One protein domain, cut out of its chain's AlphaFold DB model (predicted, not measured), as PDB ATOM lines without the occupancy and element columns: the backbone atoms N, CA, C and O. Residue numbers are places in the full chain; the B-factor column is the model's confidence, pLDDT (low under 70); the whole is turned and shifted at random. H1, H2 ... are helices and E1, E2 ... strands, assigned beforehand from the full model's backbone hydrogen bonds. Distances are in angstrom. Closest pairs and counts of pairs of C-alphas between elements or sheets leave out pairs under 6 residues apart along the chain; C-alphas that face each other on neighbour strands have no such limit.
ATOM      1  N   VAL A   3     -97.235  -2.655  58.266       93.12
ATOM      2  CA  VAL A   3     -97.933  -3.676  59.064       93.12
ATOM      3  C   VAL A   3     -97.660  -5.055  58.468       93.12
ATOM      4  O   VAL A   3     -97.885  -5.265  57.283       93.12
ATOM      5  N   CYS A   4     -97.156  -5.979  59.285       94.25
ATOM      6  CA  CYS A   4     -96.908  -7.372  58.912       94.25
ATOM      7  C   CYS A   4     -98.228  -8.111  58.613       94.25
ATOM      8  O   CYS A   4     -99.278  -7.750  59.147       94.25
ATOM      9  N   ARG A   5     -98.179  -9.212  57.848       92.75
ATOM     10  CA  ARG A   5     -99.340 -10.089  57.577       92.75
ATOM     11  C   ARG A   5    -100.073 -10.536  58.856       92.75
ATOM     12  O   ARG A   5    -101.292 -10.666  58.846       92.75
ATOM     13  N   CYS A   6     -99.356 -10.688  59.973       93.69
ATOM     14  CA  CYS A   6     -99.909 -11.007  61.296       93.69
ATOM     15  C   CYS A   6    -100.490  -9.794  62.065       93.69
ATOM     16  O   CYS A   6    -100.642  -9.853  63.283       93.69
ATOM     17  N   ARG A   7    -100.752  -8.665  61.390       93.19
ATOM     18  CA  ARG A   7    -101.249  -7.381  61.937       93.19
ATOM     19  C   ARG A   7    -100.329  -6.650  62.930       93.19
ATOM     20  O   ARG A   7    -100.644  -5.526  63.313       93.19
ATOM     21  N   LYS A   8     -99.167  -7.206  63.298       90.88
ATOM     22  CA  LYS A   8     -98.144  -6.485  64.080       90.88
ATOM     23  C   LYS A   8     -97.508  -5.353  63.264       90.88
ATOM     24  O   LYS A   8     -97.156  -5.540  62.097       90.88
ATOM     25  N   ALA A   9     -97.312  -4.194  63.889       90.75
ATOM     26  CA  ALA A   9     -96.580  -3.082  63.291       90.75
ATOM     27  C   ALA A   9     -95.082  -3.417  63.149       90.75
ATOM     28  O   ALA A   9     -94.506  -4.102  63.988       90.75
ATOM     29  N   THR A  10     -94.434  -2.936  62.088       91.50
ATOM     30  CA  THR A  10     -93.012  -3.184  61.827       91.50
ATOM     31  C   THR A  10     -92.343  -2.027  61.071       91.50
ATOM     32  O   THR A  10     -92.984  -1.134  60.503       91.50
ATOM     33  N   LYS A  11     -91.008  -2.027  61.106       90.00
ATOM     34  CA  LYS A  11     -90.110  -1.166  60.315       90.00
ATOM     35  C   LYS A  11     -89.242  -1.981  59.344       90.00
ATOM     36  O   LYS A  11     -88.402  -1.411  58.653       90.00
ATOM     37  N   VAL A  12     -89.433  -3.297  59.329       92.00
ATOM     38  CA  VAL A  12     -88.570  -4.304  58.708       92.00
ATOM     39  C   VAL A  12     -89.297  -4.939  57.522       92.00
ATOM     40  O   VAL A  12     -90.513  -5.146  57.563       92.00
ATOM     41  N   TYR A  13     -88.562  -5.197  56.443       94.44
ATOM     42  CA  TYR A  13     -89.124  -5.556  55.144       94.44
ATOM     43  C   TYR A  13     -88.287  -6.637  54.454       94.44
ATOM     44  O   TYR A  13     -87.059  -6.552  54.395       94.44
ATOM     45  N   CYS A  14     -88.959  -7.670  53.948       95.19
ATOM     46  CA  CYS A  14     -88.361  -8.800  53.249       95.19
ATOM     47  C   CYS A  14     -88.241  -8.486  51.757       95.19
ATOM     48  O   CYS A  14     -89.248  -8.309  51.072       95.19
ATOM     49  N   PHE A  15     -87.008  -8.434  51.250       94.81
ATOM     50  CA  PHE A  15     -86.707  -8.016  49.876       94.81
ATOM     51  C   PHE A  15     -87.095  -9.105  48.865       94.81
ATOM     52  O   PHE A  15     -87.601  -8.802  47.786       94.81
ATOM     53  N   VAL A  16     -86.930 -10.374  49.256       94.00
ATOM     54  CA  VAL A  16     -87.281 -11.556  48.449       94.00
ATOM     55  C   VAL A  16     -88.793 -11.637  48.213       94.00
ATOM     56  O   VAL A  16     -89.237 -11.793  47.080       94.00
ATOM     57  N   HIS A  17     -89.589 -11.480  49.276       93.44
ATOM     58  CA  HIS A  17     -91.052 -11.596  49.225       93.44
ATOM     59  C   HIS A  17     -91.777 -10.257  49.016       93.44
ATOM     60  O   HIS A  17     -93.000 -10.244  48.900       93.44
ATOM     61  N   LYS A  18     -91.044  -9.133  48.971       94.12
ATOM     62  CA  LYS A  18     -91.574  -7.761  48.839       94.12
ATOM     63  C   LYS A  18     -92.707  -7.470  49.835       94.12
ATOM     64  O   LYS A  18     -93.748  -6.912  49.489       94.12
ATOM     65  N   ALA A  19     -92.491  -7.859  51.092       94.81
ATOM     66  CA  ALA A  19     -93.502  -7.814  52.143       94.81
ATOM     67  C   ALA A  19     -92.945  -7.262  53.472       94.81
ATOM     68  O   ALA A  19     -91.793  -7.541  53.818       94.81
ATOM     69  N   PRO A  20     -93.742  -6.510  54.254       94.81
ATOM     70  CA  PRO A  20     -93.394  -6.129  55.622       94.81
ATOM     71  C   PRO A  20     -93.448  -7.343  56.563       94.81
ATOM     72  O   PRO A  20     -94.413  -8.109  56.543       94.81
ATOM     73  N   VAL A  21     -92.437  -7.497  57.423       94.69
ATOM     74  CA  VAL A  21     -92.283  -8.664  58.313       94.69
ATOM     75  C   VAL A  21     -91.962  -8.211  59.742       94.69
ATOM     76  O   VAL A  21     -91.220  -7.251  59.940       94.69
ATOM     77  N   CYS A  22     -92.548  -8.861  60.751       92.56
ATOM     78  CA  CYS A  22     -92.302  -8.582  62.173       92.56
ATOM     79  C   CYS A  22     -91.213  -9.490  62.782       92.56
ATOM     80  O   CYS A  22     -90.676 -10.376  62.119       92.56
ATOM     81  N   ALA A  23     -90.941  -9.287  64.074       89.88
ATOM     82  CA  ALA A  23     -90.007 -10.065  64.892       89.88
ATOM     83  C   ALA A  23     -90.285 -11.582  64.942       89.88
ATOM     84  O   ALA A  23     -89.378 -12.358  65.232       89.88
ATOM     85  N   ASP A  24     -91.525 -11.998  64.665       91.25
ATOM     86  CA  ASP A  24     -91.942 -13.400  64.726       91.25
ATOM     87  C   ASP A  24     -91.894 -14.059  63.345       91.25
ATOM     88  O   ASP A  24     -91.214 -15.062  63.137       91.25
ATOM     89  N   CYS A  25     -92.568 -13.454  62.361       93.19
ATOM     90  CA  CYS A  25     -92.723 -14.032  61.026       93.19
ATOM     91  C   CYS A  25     -91.406 -14.128  60.238       93.19
ATOM     92  O   CYS A  25     -91.327 -14.886  59.278       93.19
ATOM     93  N   ILE A  26     -90.363 -13.393  60.634       92.06
ATOM     94  CA  ILE A  26     -89.020 -13.498  60.044       92.06
ATOM     95  C   ILE A  26     -88.315 -14.827  60.385       92.06
ATOM     96  O   ILE A  26     -87.414 -15.238  59.657       92.06
ATOM     97  N   CYS A  27     -88.744 -15.520  61.447       90.44
ATOM     98  CA  CYS A  27     -88.257 -16.852  61.818       90.44
ATOM     99  C   CYS A  27     -88.979 -18.000  61.092       90.44
ATOM    100  O   CYS A  27     -88.523 -19.138  61.168       90.44
ATOM    101  N   PHE A  28     -90.091 -17.736  60.397       91.44
ATOM    102  CA  PHE A  28     -90.796 -18.764  59.624       91.44
ATOM    103  C   PHE A  28     -89.916 -19.283  58.471       91.44
ATOM    104  O   PHE A  28     -89.111 -18.513  57.939       91.44
ATOM    105  N   PRO A  29     -90.065 -20.550  58.032       89.00
ATOM    106  CA  PRO A  29     -89.214 -21.140  56.990       89.00
ATOM    107  C   PRO A  29     -89.188 -20.312  55.696       89.00
ATOM    108  O   PRO A  29     -88.113 -20.095  55.143       89.00
ATOM    109  N   GLU A  30     -90.330 -19.736  55.296       90.50
ATOM    110  CA  GLU A  30     -90.464 -18.800  54.164       90.50
ATOM    111  C   GLU A  30     -89.506 -17.595  54.231       90.50
ATOM    112  O   GLU A  30     -89.166 -16.998  53.210       90.50
ATOM    113  N   HIS A  31     -89.108 -17.168  55.430       91.88
ATOM    114  CA  HIS A  31     -88.321 -15.955  55.663       91.88
ATOM    115  C   HIS A  31     -86.967 -16.217  56.335       91.88
ATOM    116  O   HIS A  31     -86.108 -15.331  56.295       91.88
ATOM    117  N   ARG A  32     -86.725 -17.439  56.838       90.56
ATOM    118  CA  ARG A  32     -85.495 -17.877  57.526       90.56
ATOM    119  C   ARG A  32     -84.236 -17.373  56.823       90.56
ATOM    120  O   ARG A  32     -83.451 -16.651  57.432       90.56
ATOM    121  N   LEU A  33     -84.107 -17.645  55.523       92.00
ATOM    122  CA  LEU A  33     -82.938 -17.262  54.719       92.00
ATOM    123  C   LEU A  33     -83.082 -15.922  53.979       92.00
ATOM    124  O   LEU A  33     -82.110 -15.434  53.414       92.00
ATOM    125  N   CYS A  34     -84.256 -15.288  53.966       93.44
ATOM    126  CA  CYS A  34     -84.497 -14.106  53.133       93.44
ATOM    127  C   CYS A  34     -83.518 -12.951  53.409       93.44
ATOM    128  O   CYS A  34     -83.117 -12.716  54.555       93.44
ATOM    129  N   VAL A  35     -83.202 -12.156  52.382       93.38
ATOM    130  CA  VAL A  35     -82.633 -10.824  52.619       93.38
ATOM    131  C   VAL A  35     -83.730  -9.929  53.184       93.38
ATOM    132  O   VAL A  35     -84.816  -9.795  52.612       93.38
ATOM    133  N   VAL A  36     -83.446  -9.349  54.345       93.69
ATOM    134  CA  VAL A  36     -84.367  -8.513  55.109       93.69
ATOM    135  C   VAL A  36     -83.571  -7.318  55.629       93.69
ATOM    136  O   VAL A  36     -82.540  -7.509  56.271       93.69
ATOM    137  N   LYS A  37     -84.039  -6.101  55.347       92.56
ATOM    138  CA  LYS A  37     -83.479  -4.833  55.860       92.56
ATOM    139  C   LYS A  37     -84.633  -3.974  56.414       92.56
ATOM    140  O   LYS A  37     -85.730  -4.492  56.652       92.56
ATOM    141  N   THR A  38     -84.437  -2.677  56.643       92.62
ATOM    142  CA  THR A  38     -85.560  -1.776  56.943       92.62
ATOM    143  C   THR A  38     -86.381  -1.474  55.685       92.62
ATOM    144  O   THR A  38     -85.921  -1.645  54.556       92.62
ATOM    145  N   TYR A  39     -87.614  -0.995  55.869       90.88
ATOM    146  CA  TYR A  39     -88.432  -0.503  54.757       90.88
ATOM    147  C   TYR A  39     -87.796   0.711  54.054       90.88
ATOM    148  O   TYR A  39     -87.927   0.844  52.842       90.88
ATOM    149  N   SER A  40     -87.080   1.570  54.792       91.81
ATOM    150  CA  SER A  40     -86.376   2.717  54.208       91.81
ATOM    151  C   SER A  40     -85.284   2.272  53.240       91.81
ATOM    152  O   SER A  40     -85.198   2.817  52.145       91.81
ATOM    153  N   ASP A  41     -84.509   1.249  53.614       92.81
ATOM    154  CA  ASP A  41     -83.455   0.701  52.753       92.81
ATOM    155  C   ASP A  41     -84.055   0.205  51.434       92.81
ATOM    156  O   ASP A  41     -83.553   0.554  50.378       92.81
ATOM    157  N   TRP A  42     -85.178  -0.523  51.490       92.31
ATOM    158  CA  TRP A  42     -85.861  -1.055  50.301       92.31
ATOM    159  C   TRP A  42     -86.400   0.026  49.350       92.31
ATOM    160  O   TRP A  42     -86.439  -0.183  48.140       92.31
ATOM    161  N   VAL A  43     -86.826   1.177  49.885       91.50
ATOM    162  CA  VAL A  43     -87.301   2.317  49.080       91.50
ATOM    163  C   VAL A  43     -86.140   3.072  48.418       91.50
ATOM    164  O   VAL A  43     -86.333   3.655  47.353       91.50
ATOM    165  N   ILE A  44     -84.952   3.070  49.031       93.94
ATOM    166  CA  ILE A  44     -83.746   3.735  48.511       93.94
ATOM    167  C   ILE A  44     -83.024   2.837  47.498       93.94
ATOM    168  O   ILE A  44     -82.698   3.281  46.400       93.94
ATOM    169  N   ASP A  45     -82.786   1.581  47.871       91.75
ATOM    170  CA  ASP A  45     -82.126   0.556  47.070       91.75
ATOM    171  C   ASP A  45     -82.805  -0.801  47.316       91.75
ATOM    172  O   ASP A  45     -82.648  -1.443  48.359       91.75
ATOM    173  N   GLY A  46     -83.594  -1.228  46.330       89.38
ATOM    174  CA  GLY A  46     -84.338  -2.483  46.361       89.38
ATOM    175  C   GLY A  46     -83.531  -3.719  45.953       89.38
ATOM    176  O   GLY A  46     -84.101  -4.814  45.977       89.38
ATOM    177  N   ASP A  47     -82.259  -3.582  45.560       91.31
ATOM    178  CA  ASP A  47     -81.424  -4.711  45.148       91.31
ATOM    179  C   ASP A  47     -80.761  -5.434  46.340       91.31
ATOM    180  O   ASP A  47     -80.620  -4.935  47.467       91.31
ATOM    181  N   TYR A  48     -80.443  -6.707  46.103       91.31
ATOM    182  CA  TYR A  48     -79.917  -7.631  47.102       91.31
ATOM    183  C   TYR A  48     -79.222  -8.833  46.456       91.31
ATOM    184  O   TYR A  48     -79.642  -9.318  45.403       91.31
ATOM    185  N   ASP A  49     -78.201  -9.353  47.135       88.69
ATOM    186  CA  ASP A  49     -77.557 -10.614  46.777       88.69
ATOM    187  C   ASP A  49     -78.409 -11.821  47.198       88.69
ATOM    188  O   ASP A  49     -78.977 -11.858  48.294       88.69
ATOM    189  N   TRP A  50     -78.485 -12.828  46.329       89.00
ATOM    190  CA  TRP A  50     -79.159 -14.099  46.590       89.00
ATOM    191  C   TRP A  50     -78.386 -15.249  45.918       89.00
ATOM    192  O   TRP A  50     -78.086 -15.122  44.726       89.00
ATOM    193  N   PRO A  51     -78.076 -16.366  46.614       89.75
ATOM    194  CA  PRO A  51     -78.409 -16.684  48.010       89.75
ATOM    195  C   PRO A  51     -77.729 -15.756  49.037       89.75
ATOM    196  O   PRO A  51     -76.746 -15.088  48.709       89.75
ATOM    197  N   PRO A  52     -78.230 -15.683  50.285       90.88
ATOM    198  CA  PRO A  52     -77.573 -14.921  51.343       90.88
ATOM    199  C   PRO A  52     -76.234 -15.574  51.710       90.88
ATOM    200  O   PRO A  52     -76.103 -16.798  51.690       90.88
ATOM    201  N   ARG A  53     -75.250 -14.777  52.127       92.81
ATOM    202  CA  ARG A  53     -73.989 -15.298  52.678       92.81
ATOM    203  C   ARG A  53     -74.047 -15.361  54.199       92.81
ATOM    204  O   ARG A  53     -74.603 -14.466  54.835       92.81
ATOM    205  N   CYS A  54     -73.455 -16.401  54.782       93.88
ATOM    206  CA  CYS A  54     -73.198 -16.455  56.217       93.88
ATOM    207  C   CYS A  54     -72.224 -15.334  56.599       93.88
ATOM    208  O   CYS A  54     -71.127 -15.252  56.046       93.88
ATOM    209  N   GLY A  55     -72.581 -14.509  57.582       90.88
ATOM    210  CA  GLY A  55     -71.755 -13.376  58.001       90.88
ATOM    211  C   GLY A  55     -70.401 -13.738  58.631       90.88
ATOM    212  O   GLY A  55     -69.590 -12.841  58.841       90.88
ATOM    213  N   GLY A  56     -70.170 -15.018  58.956       91.44
ATOM    214  CA  GLY A  56     -68.913 -15.537  59.509       91.44
ATOM    215  C   GLY A  56     -68.020 -16.188  58.447       91.44
ATOM    216  O   GLY A  56     -66.914 -15.719  58.201       91.44
ATOM    217  N   CYS A  57     -68.500 -17.250  57.789       93.31
ATOM    218  CA  CYS A  57     -67.710 -18.011  56.808       93.31
ATOM    219  C   CYS A  57     -67.856 -17.536  55.348       93.31
ATOM    220  O   CYS A  57     -67.200 -18.084  54.471       93.31
ATOM    221  N   GLN A  58     -68.721 -16.550  55.069       92.19
ATOM    222  CA  GLN A  58     -68.983 -15.946  53.745       92.19
ATOM    223  C   GLN A  58     -69.524 -16.895  52.650       92.19
ATOM    224  O   GLN A  58     -69.862 -16.452  51.544       92.19
ATOM    225  N   ASN A  59     -69.699 -18.179  52.968       92.31
ATOM    226  CA  ASN A  59     -70.366 -19.159  52.115       92.31
ATOM    227  C   ASN A  59     -71.851 -18.820  51.921       92.31
ATOM    228  O   ASN A  59     -72.507 -18.282  52.817       92.31
ATOM    229  N   GLU A  60     -72.379 -19.154  50.744       92.25
ATOM    230  CA  GLU A  60     -73.807 -19.057  50.425       92.25
ATOM    231  C   GLU A  60     -74.606 -20.067  51.247       92.25
ATOM    232  O   GLU A  60     -74.301 -21.259  51.224       92.25
ATOM    233  N   MET A  61     -75.633 -19.592  51.954       90.31
ATOM    234  CA  MET A  61     -76.527 -20.464  52.709       90.31
ATOM    235  C   MET A  61     -77.622 -21.032  51.805       90.31
ATOM    236  O   MET A  61     -78.186 -20.313  50.972       90.31
ATOM    237  N   LYS A  62     -77.978 -22.297  52.014       86.06
ATOM    238  CA  LYS A  62     -79.020 -23.016  51.263       86.06
ATOM    239  C   LYS A  62     -80.179 -23.416  52.167       86.06
ATOM    240  O   LYS A  62     -80.038 -23.494  53.381       86.06
ATOM    241  N   GLU A  63     -81.333 -23.715  51.575       78.00
ATOM    242  CA  GLU A  63     -82.504 -24.221  52.317       78.00
ATOM    243  C   GLU A  63     -82.215 -25.563  53.015       78.00
ATOM    244  O   GLU A  63     -82.748 -25.811  54.094       78.00
ATOM    245  N   GLU A  64     -81.293 -26.344  52.447       78.81
ATOM    246  CA  GLU A  64     -80.709 -27.585  52.975       78.81
ATOM    247  C   GLU A  64     -79.833 -27.386  54.231       78.81
ATOM    248  O   GLU A  64     -79.625 -28.337  54.985       78.81
ATOM    249  N   ASP A  65     -79.357 -26.165  54.514       76.12
ATOM    250  CA  ASP A  65     -78.568 -25.889  55.718       76.12
ATOM    251  C   ASP A  65     -79.453 -26.071  56.956       76.12
ATOM    252  O   ASP A  65     -80.363 -25.278  57.230       76.12
ATOM    253  N   THR A  66     -79.196 -27.123  57.729       70.12
ATOM    254  CA  THR A  66     -80.073 -27.535  58.833       70.12
ATOM    255  C   THR A  66     -80.239 -26.429  59.879       70.12
ATOM    256  O   THR A  66     -81.366 -26.125  60.276       70.12
ATOM    257  N   THR A  67     -79.153 -25.750  60.260       86.50
ATOM    258  CA  THR A  67     -79.124 -24.801  61.384       86.50
ATOM    259  C   THR A  67     -78.580 -23.412  61.010       86.50
ATOM    260  O   THR A  67     -77.400 -23.087  61.178       86.50
ATOM    261  N   THR A  68     -79.475 -22.534  60.548       92.12
ATOM    262  CA  THR A  68     -79.197 -21.103  60.314       92.12
ATOM    263  C   THR A  68     -79.904 -20.218  61.344       92.12
ATOM    264  O   THR A  68     -81.123 -20.319  61.494       92.12
ATOM    265  N   LEU A  69     -79.175 -19.302  61.985       92.50
ATOM    266  CA  LEU A  69     -79.695 -18.313  62.932       92.50
ATOM    267  C   LEU A  69     -79.608 -16.893  62.350       92.50
ATOM    268  O   LEU A  69     -78.639 -16.542  61.674       92.50
ATOM    269  N   ARG A  70     -80.596 -16.050  62.664       92.69
ATOM    270  CA  ARG A  70     -80.588 -14.615  62.352       92.69
ATOM    271  C   ARG A  70     -80.396 -13.796  63.625       92.69
ATOM    272  O   ARG A  70     -81.102 -14.003  64.607       92.69
ATOM    273  N   LEU A  71     -79.472 -12.841  63.596       92.38
ATOM    274  CA  LEU A  71     -79.235 -11.924  64.713       92.38
ATOM    275  C   LEU A  71     -80.217 -10.743  64.715       92.38
ATOM    276  O   LEU A  71     -80.784 -10.373  63.686       92.38
ATOM    277  N   GLY A  72     -80.328 -10.052  65.856       89.56
ATOM    278  CA  GLY A  72     -81.097  -8.802  65.987       89.56
ATOM    279  C   GLY A  72     -80.607  -7.640  65.101       89.56
ATOM    280  O   GLY A  72     -81.275  -6.614  65.010       89.56
ATOM    281  N   CYS A  73     -79.464  -7.797  64.425       91.25
ATOM    282  CA  CYS A  73     -78.951  -6.913  63.375       91.25
ATOM    283  C   CYS A  73     -79.307  -7.378  61.942       91.25
ATOM    284  O   CYS A  73     -78.659  -6.950  60.993       91.25
ATOM    285  N   LEU A  74     -80.281  -8.282  61.781       91.69
ATOM    286  CA  LEU A  74     -80.785  -8.870  60.521       91.69
ATOM    287  C   LEU A  74     -79.824  -9.768  59.718       91.69
ATOM    288  O   LEU A  74     -80.306 -10.554  58.897       91.69
ATOM    289  N   HIS A  75     -78.516  -9.712  59.981       92.44
ATOM    290  CA  HIS A  75     -77.512 -10.637  59.442       92.44
ATOM    291  C   HIS A  75     -77.775 -12.102  59.839       92.44
ATOM    292  O   HIS A  75     -78.229 -12.385  60.953       92.44
ATOM    293  N   ASN A  76     -77.448 -13.021  58.926       92.88
ATOM    294  CA  ASN A  76     -77.636 -14.463  59.080       92.88
ATOM    295  C   ASN A  76     -76.305 -15.208  59.241       92.88
ATOM    296  O   ASN A  76     -75.296 -14.844  58.631       92.88
ATOM    297  N   PHE A  77     -76.330 -16.299  60.004       93.94
ATOM    298  CA  PHE A  77     -75.179 -17.149  60.290       93.94
ATOM    299  C   PHE A  77     -75.586 -18.625  60.315       93.94
ATOM    300  O   PHE A  77     -76.690 -18.950  60.747       93.94
ATOM    301  N   HIS A  78     -74.684 -19.539  59.951       93.88
ATOM    302  CA  HIS A  78     -74.771 -20.914  60.450       93.88
ATOM    303  C   HIS A  78     -74.539 -20.895  61.964       93.88
ATOM    304  O   HIS A  78     -73.646 -20.178  62.427       93.88
ATOM    305  N   THR A  79     -75.297 -21.681  62.735       93.56
ATOM    306  CA  THR A  79     -75.174 -21.739  64.210       93.56
ATOM    307  C   THR A  79     -73.733 -21.953  64.656       93.56
ATOM    308  O   THR A  79     -73.230 -21.221  65.500       93.56
ATOM    309  N   ASN A  80     -73.035 -22.884  64.008       93.44
ATOM    310  CA  ASN A  80     -71.675 -23.282  64.364       93.44
ATOM    311  C   ASN A  80     -70.665 -22.149  64.098       93.44
ATOM    312  O   ASN A  80     -69.739 -21.951  64.876       93.44
ATOM    313  N   CYS A  81     -70.870 -21.357  63.036       94.19
ATOM    314  CA  CYS A  81     -70.029 -20.192  62.742       94.19
ATOM    315  C   CYS A  81     -70.209 -19.083  63.789       94.19
ATOM    316  O   CYS A  81     -69.244 -18.410  64.144       94.19
ATOM    317  N   LEU A  82     -71.434 -18.894  64.290       93.38
ATOM    318  CA  LEU A  82     -71.703 -17.943  65.364       93.38
ATOM    319  C   LEU A  82     -71.198 -18.454  66.722       93.38
ATOM    320  O   LEU A  82     -70.680 -17.657  67.496       93.38
ATOM    321  N   GLN A  83     -71.302 -19.758  66.998       93.25
ATOM    322  CA  GLN A  83     -70.785 -20.363  68.227       93.25
ATOM    323  C   GLN A  83     -69.270 -20.172  68.334       93.25
ATOM    324  O   GLN A  83     -68.813 -19.559  69.291       93.25
ATOM    325  N   VAL A  84     -68.510 -20.594  67.316       93.12
ATOM    326  CA  VAL A  84     -67.044 -20.433  67.287       93.12
ATOM    327  C   VAL A  84     -66.645 -18.959  67.420       93.12
ATOM    328  O   VAL A  84     -65.695 -18.638  68.125       93.12
ATOM    329  N   HIS A  85     -67.393 -18.037  66.803       92.94
ATOM    330  CA  HIS A  85     -67.165 -16.600  66.983       92.94
ATOM    331  C   HIS A  85     -67.381 -16.141  68.433       92.94
ATOM    332  O   HIS A  85     -66.542 -15.420  68.960       92.94
ATOM    333  N   LEU A  86     -68.466 -16.566  69.089       91.31
ATOM    334  CA  LEU A  86     -68.763 -16.213  70.485       91.31
ATOM    335  C   LEU A  86     -67.786 -16.847  71.490       91.31
ATOM    336  O   LEU A  86     -67.491 -16.232  72.512       91.31
ATOM    337  N   GLU A  87     -67.270 -18.039  71.201       90.31
ATOM    338  CA  GLU A  87     -66.312 -18.766  72.049       90.31
ATOM    339  C   GLU A  87     -64.872 -18.238  71.918       90.31
ATOM    340  O   GLU A  87     -64.080 -18.387  72.844       90.31
ATOM    341  N   ASN A  88     -64.547 -17.549  70.818       91.62
ATOM    342  CA  ASN A  88     -63.247 -16.902  70.602       91.62
ATOM    343  C   ASN A  88     -63.064 -15.567  71.359       91.62
ATOM    344  O   ASN A  88     -61.981 -14.978  71.300       91.62
ATOM    345  N   PHE A  89     -64.087 -15.049  72.050       88.12
ATOM    346  CA  PHE A  89     -63.952 -13.821  72.844       88.12
ATOM    347  C   PHE A  89     -63.202 -14.076  74.166       88.12
ATOM    348  O   PHE A  89     -63.418 -15.105  74.808       88.12
ATOM    349  N   PRO A  90     -62.376 -13.125  74.650       85.94
ATOM    350  CA  PRO A  90     -61.750 -13.228  75.967       85.94
ATOM    351  C   PRO A  90     -62.779 -13.428  77.098       85.94
ATOM    352  O   PRO A  90     -63.845 -12.805  77.069       85.94
ATOM    353  N   PRO A  91     -62.468 -14.199  78.157       78.12
ATOM    354  CA  PRO A  91     -63.434 -14.543  79.212       78.12
ATOM    355  C   PRO A  91     -63.894 -13.351  80.070       78.12
ATOM    356  O   PRO A  91     -64.870 -13.461  80.804       78.12
ATOM    357  N   HIS A  92     -63.210 -12.207  79.972       82.69
ATOM    358  CA  HIS A  92     -63.572 -10.939  80.614       82.69
ATOM    359  C   HIS A  92     -64.362  -9.985  79.687       82.69
ATOM    360  O   HIS A  92     -64.524  -8.808  80.005       82.69
ATOM    361  N   THR A  93     -64.842 -10.458  78.531       86.31
ATOM    362  CA  THR A  93     -65.658  -9.651  77.605       86.31
ATOM    363  C   THR A  93     -66.994  -9.282  78.245       86.31
ATOM    364  O   THR A  93     -67.789 -10.152  78.591       86.31
ATOM    365  N   ALA A  94     -67.270  -7.983  78.384       84.56
ATOM    366  CA  ALA A  94     -68.553  -7.499  78.892       84.56
ATOM    367  C   ALA A  94     -69.722  -7.896  77.956       84.56
ATOM    368  O   ALA A  94     -69.507  -8.027  76.751       84.56
ATOM    369  N   PRO A  95     -70.977  -8.008  78.443       80.69
ATOM    370  CA  PRO A  95     -72.089  -8.564  77.657       80.69
ATOM    371  C   PRO A  95     -72.349  -7.829  76.329       80.69
ATOM    372  O   PRO A  95     -72.615  -8.457  75.308       80.69
ATOM    373  N   ALA A  96     -72.194  -6.500  76.319       82.31
ATOM    374  CA  ALA A  96     -72.338  -5.666  75.123       82.31
ATOM    375  C   ALA A  96     -71.109  -5.678  74.183       82.31
ATOM    376  O   ALA A  96     -71.188  -5.155  73.074       82.31
ATOM    377  N   GLY A  97     -69.977  -6.248  74.616       85.00
ATOM    378  CA  GLY A  97     -68.744  -6.373  73.830       85.00
ATOM    379  C   GLY A  97     -68.759  -7.529  72.825       85.00
ATOM    380  O   GLY A  97     -67.986  -7.522  71.870       85.00
ATOM    381  N   PHE A  98     -69.671  -8.491  72.991       89.50
ATOM    382  CA  PHE A  98     -69.920  -9.544  72.009       89.50
ATOM    383  C   PHE A  98     -70.619  -8.952  70.779       89.50
ATOM    384  O   PHE A  98     -71.842  -8.814  70.745       89.50
ATOM    385  N   VAL A  99     -69.842  -8.571  69.764       92.62
ATOM    386  CA  VAL A  99     -70.333  -7.948  68.523       92.62
ATOM    387  C   VAL A  99     -70.527  -8.952  67.388       92.62
ATOM    388  O   VAL A  99     -69.856  -9.981  67.310       92.62
ATOM    389  N   CYS A 100     -71.451  -8.640  66.483       93.25
ATOM    390  CA  CYS A 100     -71.691  -9.394  65.256       93.25
ATOM    391  C   CYS A 100     -70.464  -9.345  64.309       93.25
ATOM    392  O   CYS A 100     -69.952  -8.253  64.061       93.25
ATOM    393  N   PRO A 101     -70.030 -10.469  63.696       92.56
ATOM    394  CA  PRO A 101     -68.906 -10.485  62.747       92.56
ATOM    395  C   PRO A 101     -69.029  -9.500  61.575       92.56
ATOM    396  O   PRO A 101     -68.026  -9.037  61.042       92.56
ATOM    397  N   SER A 102     -70.258  -9.187  61.157       92.19
ATOM    398  CA  SER A 102     -70.540  -8.394  59.953       92.19
ATOM    399  C   SER A 102     -70.880  -6.925  60.231       92.19
ATOM    400  O   SER A 102     -71.038  -6.153  59.288       92.19
ATOM    401  N   CYS A 103     -71.055  -6.516  61.495       91.56
ATOM    402  CA  CYS A 103     -71.389  -5.130  61.851       91.56
ATOM    403  C   CYS A 103     -71.148  -4.838  63.345       91.56
ATOM    404  O   CYS A 103     -71.352  -5.731  64.164       91.56
ATOM    405  N   PRO A 104     -70.859  -3.583  63.747       89.94
ATOM    406  CA  PRO A 104     -70.577  -3.202  65.141       89.94
ATOM    407  C   PRO A 104     -71.815  -3.198  66.070       89.94
ATOM    408  O   PRO A 104     -71.881  -2.439  67.032       89.94
ATOM    409  N   THR A 105     -72.832  -4.014  65.783       90.62
ATOM    410  CA  THR A 105     -73.989  -4.212  66.670       90.62
ATOM    411  C   THR A 105     -73.698  -5.365  67.626       90.62
ATOM    412  O   THR A 105     -73.274  -6.434  67.182       90.62
ATOM    413  N   ALA A 106     -73.974  -5.173  68.918       89.38
ATOM    414  CA  ALA A 106     -73.932  -6.246  69.907       89.38
ATOM    415  C   ALA A 106     -74.886  -7.398  69.533       89.38
ATOM    416  O   ALA A 106     -75.985  -7.178  69.016       89.38
ATOM    417  N   VAL A 107     -74.470  -8.634  69.808       89.44
ATOM    418  CA  VAL A 107     -75.277  -9.849  69.618       89.44
ATOM    419  C   VAL A 107     -76.450  -9.867  70.603       89.44
ATOM    420  O   VAL A 107     -77.557 -10.258  70.236       89.44
ATOM    421  N   TRP A 108     -76.224  -9.387  71.830       87.50
ATOM    422  CA  TRP A 108     -77.223  -9.286  72.892       87.50
ATOM    423  C   TRP A 108     -77.042  -7.984  73.703       87.50
ATOM    424  O   TRP A 108     -75.906  -7.550  73.892       87.50
ATOM    425  N   PRO A 109     -78.123  -7.352  74.208       78.56
ATOM    426  CA  PRO A 109     -79.528  -7.623  73.893       78.56
ATOM    427  C   PRO A 109     -79.888  -7.202  72.451       78.56
ATOM    428  O   PRO A 109     -79.195  -6.366  71.866       78.56
ATOM    429  N   PRO A 110     -80.972  -7.737  71.855       73.38
ATOM    430  CA  PRO A 110     -81.348  -7.414  70.480       73.38
ATOM    431  C   PRO A 110     -81.587  -5.916  70.239       73.38
ATOM    432  O   PRO A 110     -82.170  -5.208  71.065       73.38
ATOM    433  N   ASN A 111     -81.149  -5.439  69.070       72.25
ATOM    434  CA  ASN A 111     -81.189  -4.028  68.679       72.25
ATOM    435  C   ASN A 111     -82.636  -3.468  68.648       72.25
ATOM    436  O   ASN A 111     -83.615  -4.205  68.547       72.25
ATOM    437  N   LYS A 112     -82.768  -2.136  68.678       66.62
ATOM    438  CA  LYS A 112     -83.980  -1.295  68.787       66.62
ATOM    439  C   LYS A 112     -85.189  -1.708  67.927       66.62
ATOM    440  O   LYS A 112     -86.309  -1.332  68.263       66.62
ATOM    441  N   TYR A 113     -84.988  -2.449  66.838       66.75
ATOM    442  CA  TYR A 113     -86.052  -2.984  65.978       66.75
ATOM    443  C   TYR A 113     -86.765  -4.217  66.560       66.75
ATOM    444  O   TYR A 113     -87.905  -4.476  66.189       66.75
ATOM    445  N   PHE A 114     -86.116  -4.949  67.471       73.25
ATOM    446  CA  PHE A 114     -86.549  -6.248  68.001       73.25
ATOM    447  C   PHE A 114     -86.543  -6.298  69.538       73.25
ATOM    448  O   PHE A 114     -86.356  -7.350  70.138       73.25
ATOM    449  N   LYS A 115     -86.798  -5.154  70.189       67.12
ATOM    450  CA  LYS A 115     -86.905  -5.047  71.658       67.12
ATOM    451  C   LYS A 115     -88.197  -5.678  72.236       67.12
ATOM    452  O   LYS A 115     -88.463  -5.554  73.430       67.12
ATOM    453  N   GLU A 116     -89.006  -6.346  71.409       69.31
ATOM    454  CA  GLU A 116     -90.151  -7.158  71.844       69.31
ATOM    455  C   GLU A 116     -89.642  -8.437  72.532       69.31
ATOM    456  O   GLU A 116     -89.402  -9.465  71.893       69.31
ATOM    457  N   SER A 117     -89.462  -8.347  73.854       65.50
ATOM    458  CA  SER A 117     -89.159  -9.492  74.720       65.50
ATOM    459  C   SER A 117     -90.224 -10.572  74.529       65.50
ATOM    460  O   SER A 117     -91.412 -10.284  74.655       65.50
ATOM    461  N   GLY A 118     -89.809 -11.799  74.208       74.94
ATOM    462  CA  GLY A 118     -90.725 -12.911  73.925       74.94
ATOM    463  C   GLY A 118     -91.110 -13.100  72.450       74.94
ATOM    464  O   GLY A 118     -91.831 -14.050  72.150       74.94
ATOM    465  N   SER A 119     -90.630 -12.258  71.526       86.25
ATOM    466  CA  SER A 119     -90.774 -12.500  70.078       86.25
ATOM    467  C   SER A 119     -89.981 -13.725  69.596       86.25
ATOM    468  O   SER A 119     -89.010 -14.132  70.235       86.25
ATOM    469  N   ALA A 120     -90.353 -14.319  68.454       89.56
ATOM    470  CA  ALA A 120     -89.708 -15.558  67.989       89.56
ATOM    471  C   ALA A 120     -88.197 -15.394  67.715       89.56
ATOM    472  O   ALA A 120     -87.422 -16.268  68.103       89.56
ATOM    473  N   LEU A 121     -87.759 -14.254  67.150       89.38
ATOM    474  CA  LEU A 121     -86.329 -13.918  67.045       89.38
ATOM    475  C   LEU A 121     -85.648 -13.859  68.413       89.38
ATOM    476  O   LEU A 121     -84.566 -14.416  68.583       89.38
ATOM    477  N   TYR A 122     -86.266 -13.171  69.377       90.06
ATOM    478  CA  TYR A 122     -85.718 -13.017  70.724       90.06
ATOM    479  C   TYR A 122     -85.551 -14.380  71.403       90.06
ATOM    480  O   TYR A 122     -84.497 -14.652  71.972       90.06
ATOM    481  N   ASN A 123     -86.557 -15.252  71.299       89.38
ATOM    482  CA  ASN A 123     -86.539 -16.578  71.913       89.38
ATOM    483  C   ASN A 123     -85.520 -17.505  71.238       89.38
ATOM    484  O   ASN A 123     -84.707 -18.092  71.940       89.38
ATOM    485  N   SER A 124     -85.495 -17.573  69.901       89.75
ATOM    486  CA  SER A 124     -84.544 -18.414  69.156       89.75
ATOM    487  C   SER A 124     -83.087 -17.983  69.373       89.75
ATOM    488  O   SER A 124     -82.209 -18.824  69.559       89.75
ATOM    489  N   LEU A 125     -82.820 -16.672  69.429       90.00
ATOM    490  CA  LEU A 125     -81.492 -16.151  69.755       90.00
ATOM    491  C   LEU A 125     -81.121 -16.403  71.225       90.00
ATOM    492  O   LEU A 125     -79.982 -16.768  71.502       90.00
ATOM    493  N   ARG A 126     -82.067 -16.254  72.163       89.12
ATOM    494  CA  ARG A 126     -81.853 -16.561  73.586       89.12
ATOM    495  C   ARG A 126     -81.533 -18.041  73.793       89.12
ATOM    496  O   ARG A 126     -80.578 -18.342  74.497       89.12
ATOM    497  N   GLU A 127     -82.301 -18.928  73.167       90.81
ATOM    498  CA  GLU A 127     -82.125 -20.383  73.211       90.81
ATOM    499  C   GLU A 127     -80.747 -20.789  72.679       90.81
ATOM    500  O   GLU A 127     -79.995 -21.466  73.384       90.81
ATOM    501  N   PHE A 128     -80.367 -20.293  71.496       90.81
ATOM    502  CA  PHE A 128     -79.029 -20.510  70.952       90.81
ATOM    503  C   PHE A 128     -77.939 -20.012  71.912       90.81
ATOM    504  O   PHE A 128     -77.027 -20.765  72.239       90.81
ATOM    505  N   ILE A 129     -78.043 -18.779  72.424       90.44
ATOM    506  CA  ILE A 129     -77.040 -18.246  73.356       90.44
ATOM    507  C   ILE A 129     -76.963 -19.096  74.635       90.44
ATOM    508  O   ILE A 129     -75.859 -19.317  75.119       90.44
ATOM    509  N   THR A 130     -78.078 -19.622  75.160       90.06
ATOM    510  CA  THR A 130     -78.057 -20.508  76.342       90.06
ATOM    511  C   THR A 130     -77.363 -21.853  76.122       90.06
ATOM    512  O   THR A 130     -77.008 -22.497  77.106       90.06
ATOM    513  N   GLN A 131     -77.134 -22.266  74.871       86.94
ATOM    514  CA  GLN A 131     -76.365 -23.471  74.532       86.94
ATOM    515  C   GLN A 131     -74.850 -23.202  74.430       86.94
ATOM    516  O   GLN A 131     -74.060 -24.136  74.545       86.94
ATOM    517  N   VAL A 132     -74.429 -21.945  74.243       88.25
ATOM    518  CA  VAL A 132     -73.010 -21.559  74.131       88.25
ATOM    519  C   VAL A 132     -72.394 -21.359  75.521       88.25
ATOM    520  O   VAL A 132     -73.021 -20.806  76.422       88.25
ATOM    521  N   SER A 133     -71.126 -21.740  75.697       82.44
ATOM    522  CA  SER A 133     -70.394 -21.624  76.974       82.44
ATOM    523  C   SER A 133     -70.442 -20.225  77.627       82.44
ATOM    524  O   SER A 133     -70.546 -20.113  78.850       82.44
ATOM    525  N   VAL A 134     -70.448 -19.153  76.824       83.50
ATOM    526  CA  VAL A 134     -70.522 -17.748  77.278       83.50
ATOM    527  C   VAL A 134     -71.927 -17.270  77.701       83.50
ATOM    528  O   VAL A 134     -72.082 -16.112  78.099       83.50
ATOM    529  N   ALA A 135     -72.950 -18.140  77.691       82.62
ATOM    530  CA  ALA A 135     -74.349 -17.832  78.033       82.62
ATOM    531  C   ALA A 135     -74.527 -16.949  79.280       82.62
ATOM    532  O   ALA A 135     -75.268 -15.965  79.254       82.62
ATOM    533  N   LYS A 136     -73.834 -17.305  80.373       78.81
ATOM    534  CA  LYS A 136     -73.946 -16.654  81.692       78.81
ATOM    535  C   LYS A 136     -73.464 -15.202  81.683       78.81
ATOM    536  O   LYS A 136     -73.963 -14.393  82.459       78.81
ATOM    537  N   VAL A 137     -72.506 -14.881  80.813       81.81
ATOM    538  CA  VAL A 137     -72.017 -13.513  80.623       81.81
ATOM    539  C   VAL A 137     -72.975 -12.762  79.703       81.81
ATOM    540  O   VAL A 137     -73.466 -11.702  80.072       81.81
ATOM    541  N   LEU A 138     -73.315 -13.340  78.546       78.88
ATOM    542  CA  LEU A 138     -74.164 -12.702  77.533       78.88
ATOM    543  C   LEU A 138     -75.552 -12.296  78.047       78.88
ATOM    544  O   LEU A 138     -75.971 -11.166  77.815       78.88
ATOM    545  N   LEU A 139     -76.266 -13.185  78.743       81.19
ATOM    546  CA  LEU A 139     -77.598 -12.880  79.288       81.19
ATOM    547  C   LEU A 139     -77.542 -12.033  80.570       81.19
ATOM    548  O   LEU A 139     -78.570 -11.490  80.974       81.19
ATOM    549  N   GLY A 140     -76.364 -11.935  81.196       71.12
ATOM    550  CA  GLY A 140     -76.200 -11.533  82.590       71.12
ATOM    551  C   GLY A 140     -76.677 -12.613  83.571       71.12
ATOM    552  O   GLY A 140     -77.534 -13.440  83.255       71.12
TER     553      GLY A 140
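This is residues 3 to 140 of the 361 residues of the protein "Predicted protein" of Physcomitrium patens (UniProt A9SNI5). There is little regular structure: loops wind round hairpin E3 E4, H3 and H4 packed on E3, pair E1 E2 and H2 at one side. The 138 printed residues, under half in five named helices and five interspersed strands, are mixed class. Compact, radius of gyration of the C-alphas 14.6 A, it spans 42 by 31 by 27 A.

E1 is residues 12-14, C-alpha 12 at (-88.570, -4.304, 58.708), H1 29-32, E2 36-38, H2 39-44, E3 68-70, E4 76-78, H3 79-87, E5 103-106, H4 120-131, 16.8 A, and H5 135-138, C-alpha 138 at (-74.164, -12.702, 77.533).

E1 and E2 are antiparallel, N 13 and O 37 within hydrogen-bond range at 2.9 A; in hairpin E3 E4, N 69 and O 77, 2.8 A. The closest C-alphas of E3 and H4, 69 and 125, are 7.4 A apart. In H2, H3 and H4 every O i to N i+4 pair is within range.

The printed part has no cut; the link H2 to E3 is long; pLDDT is under 70 at residues 112-113 and 115-117.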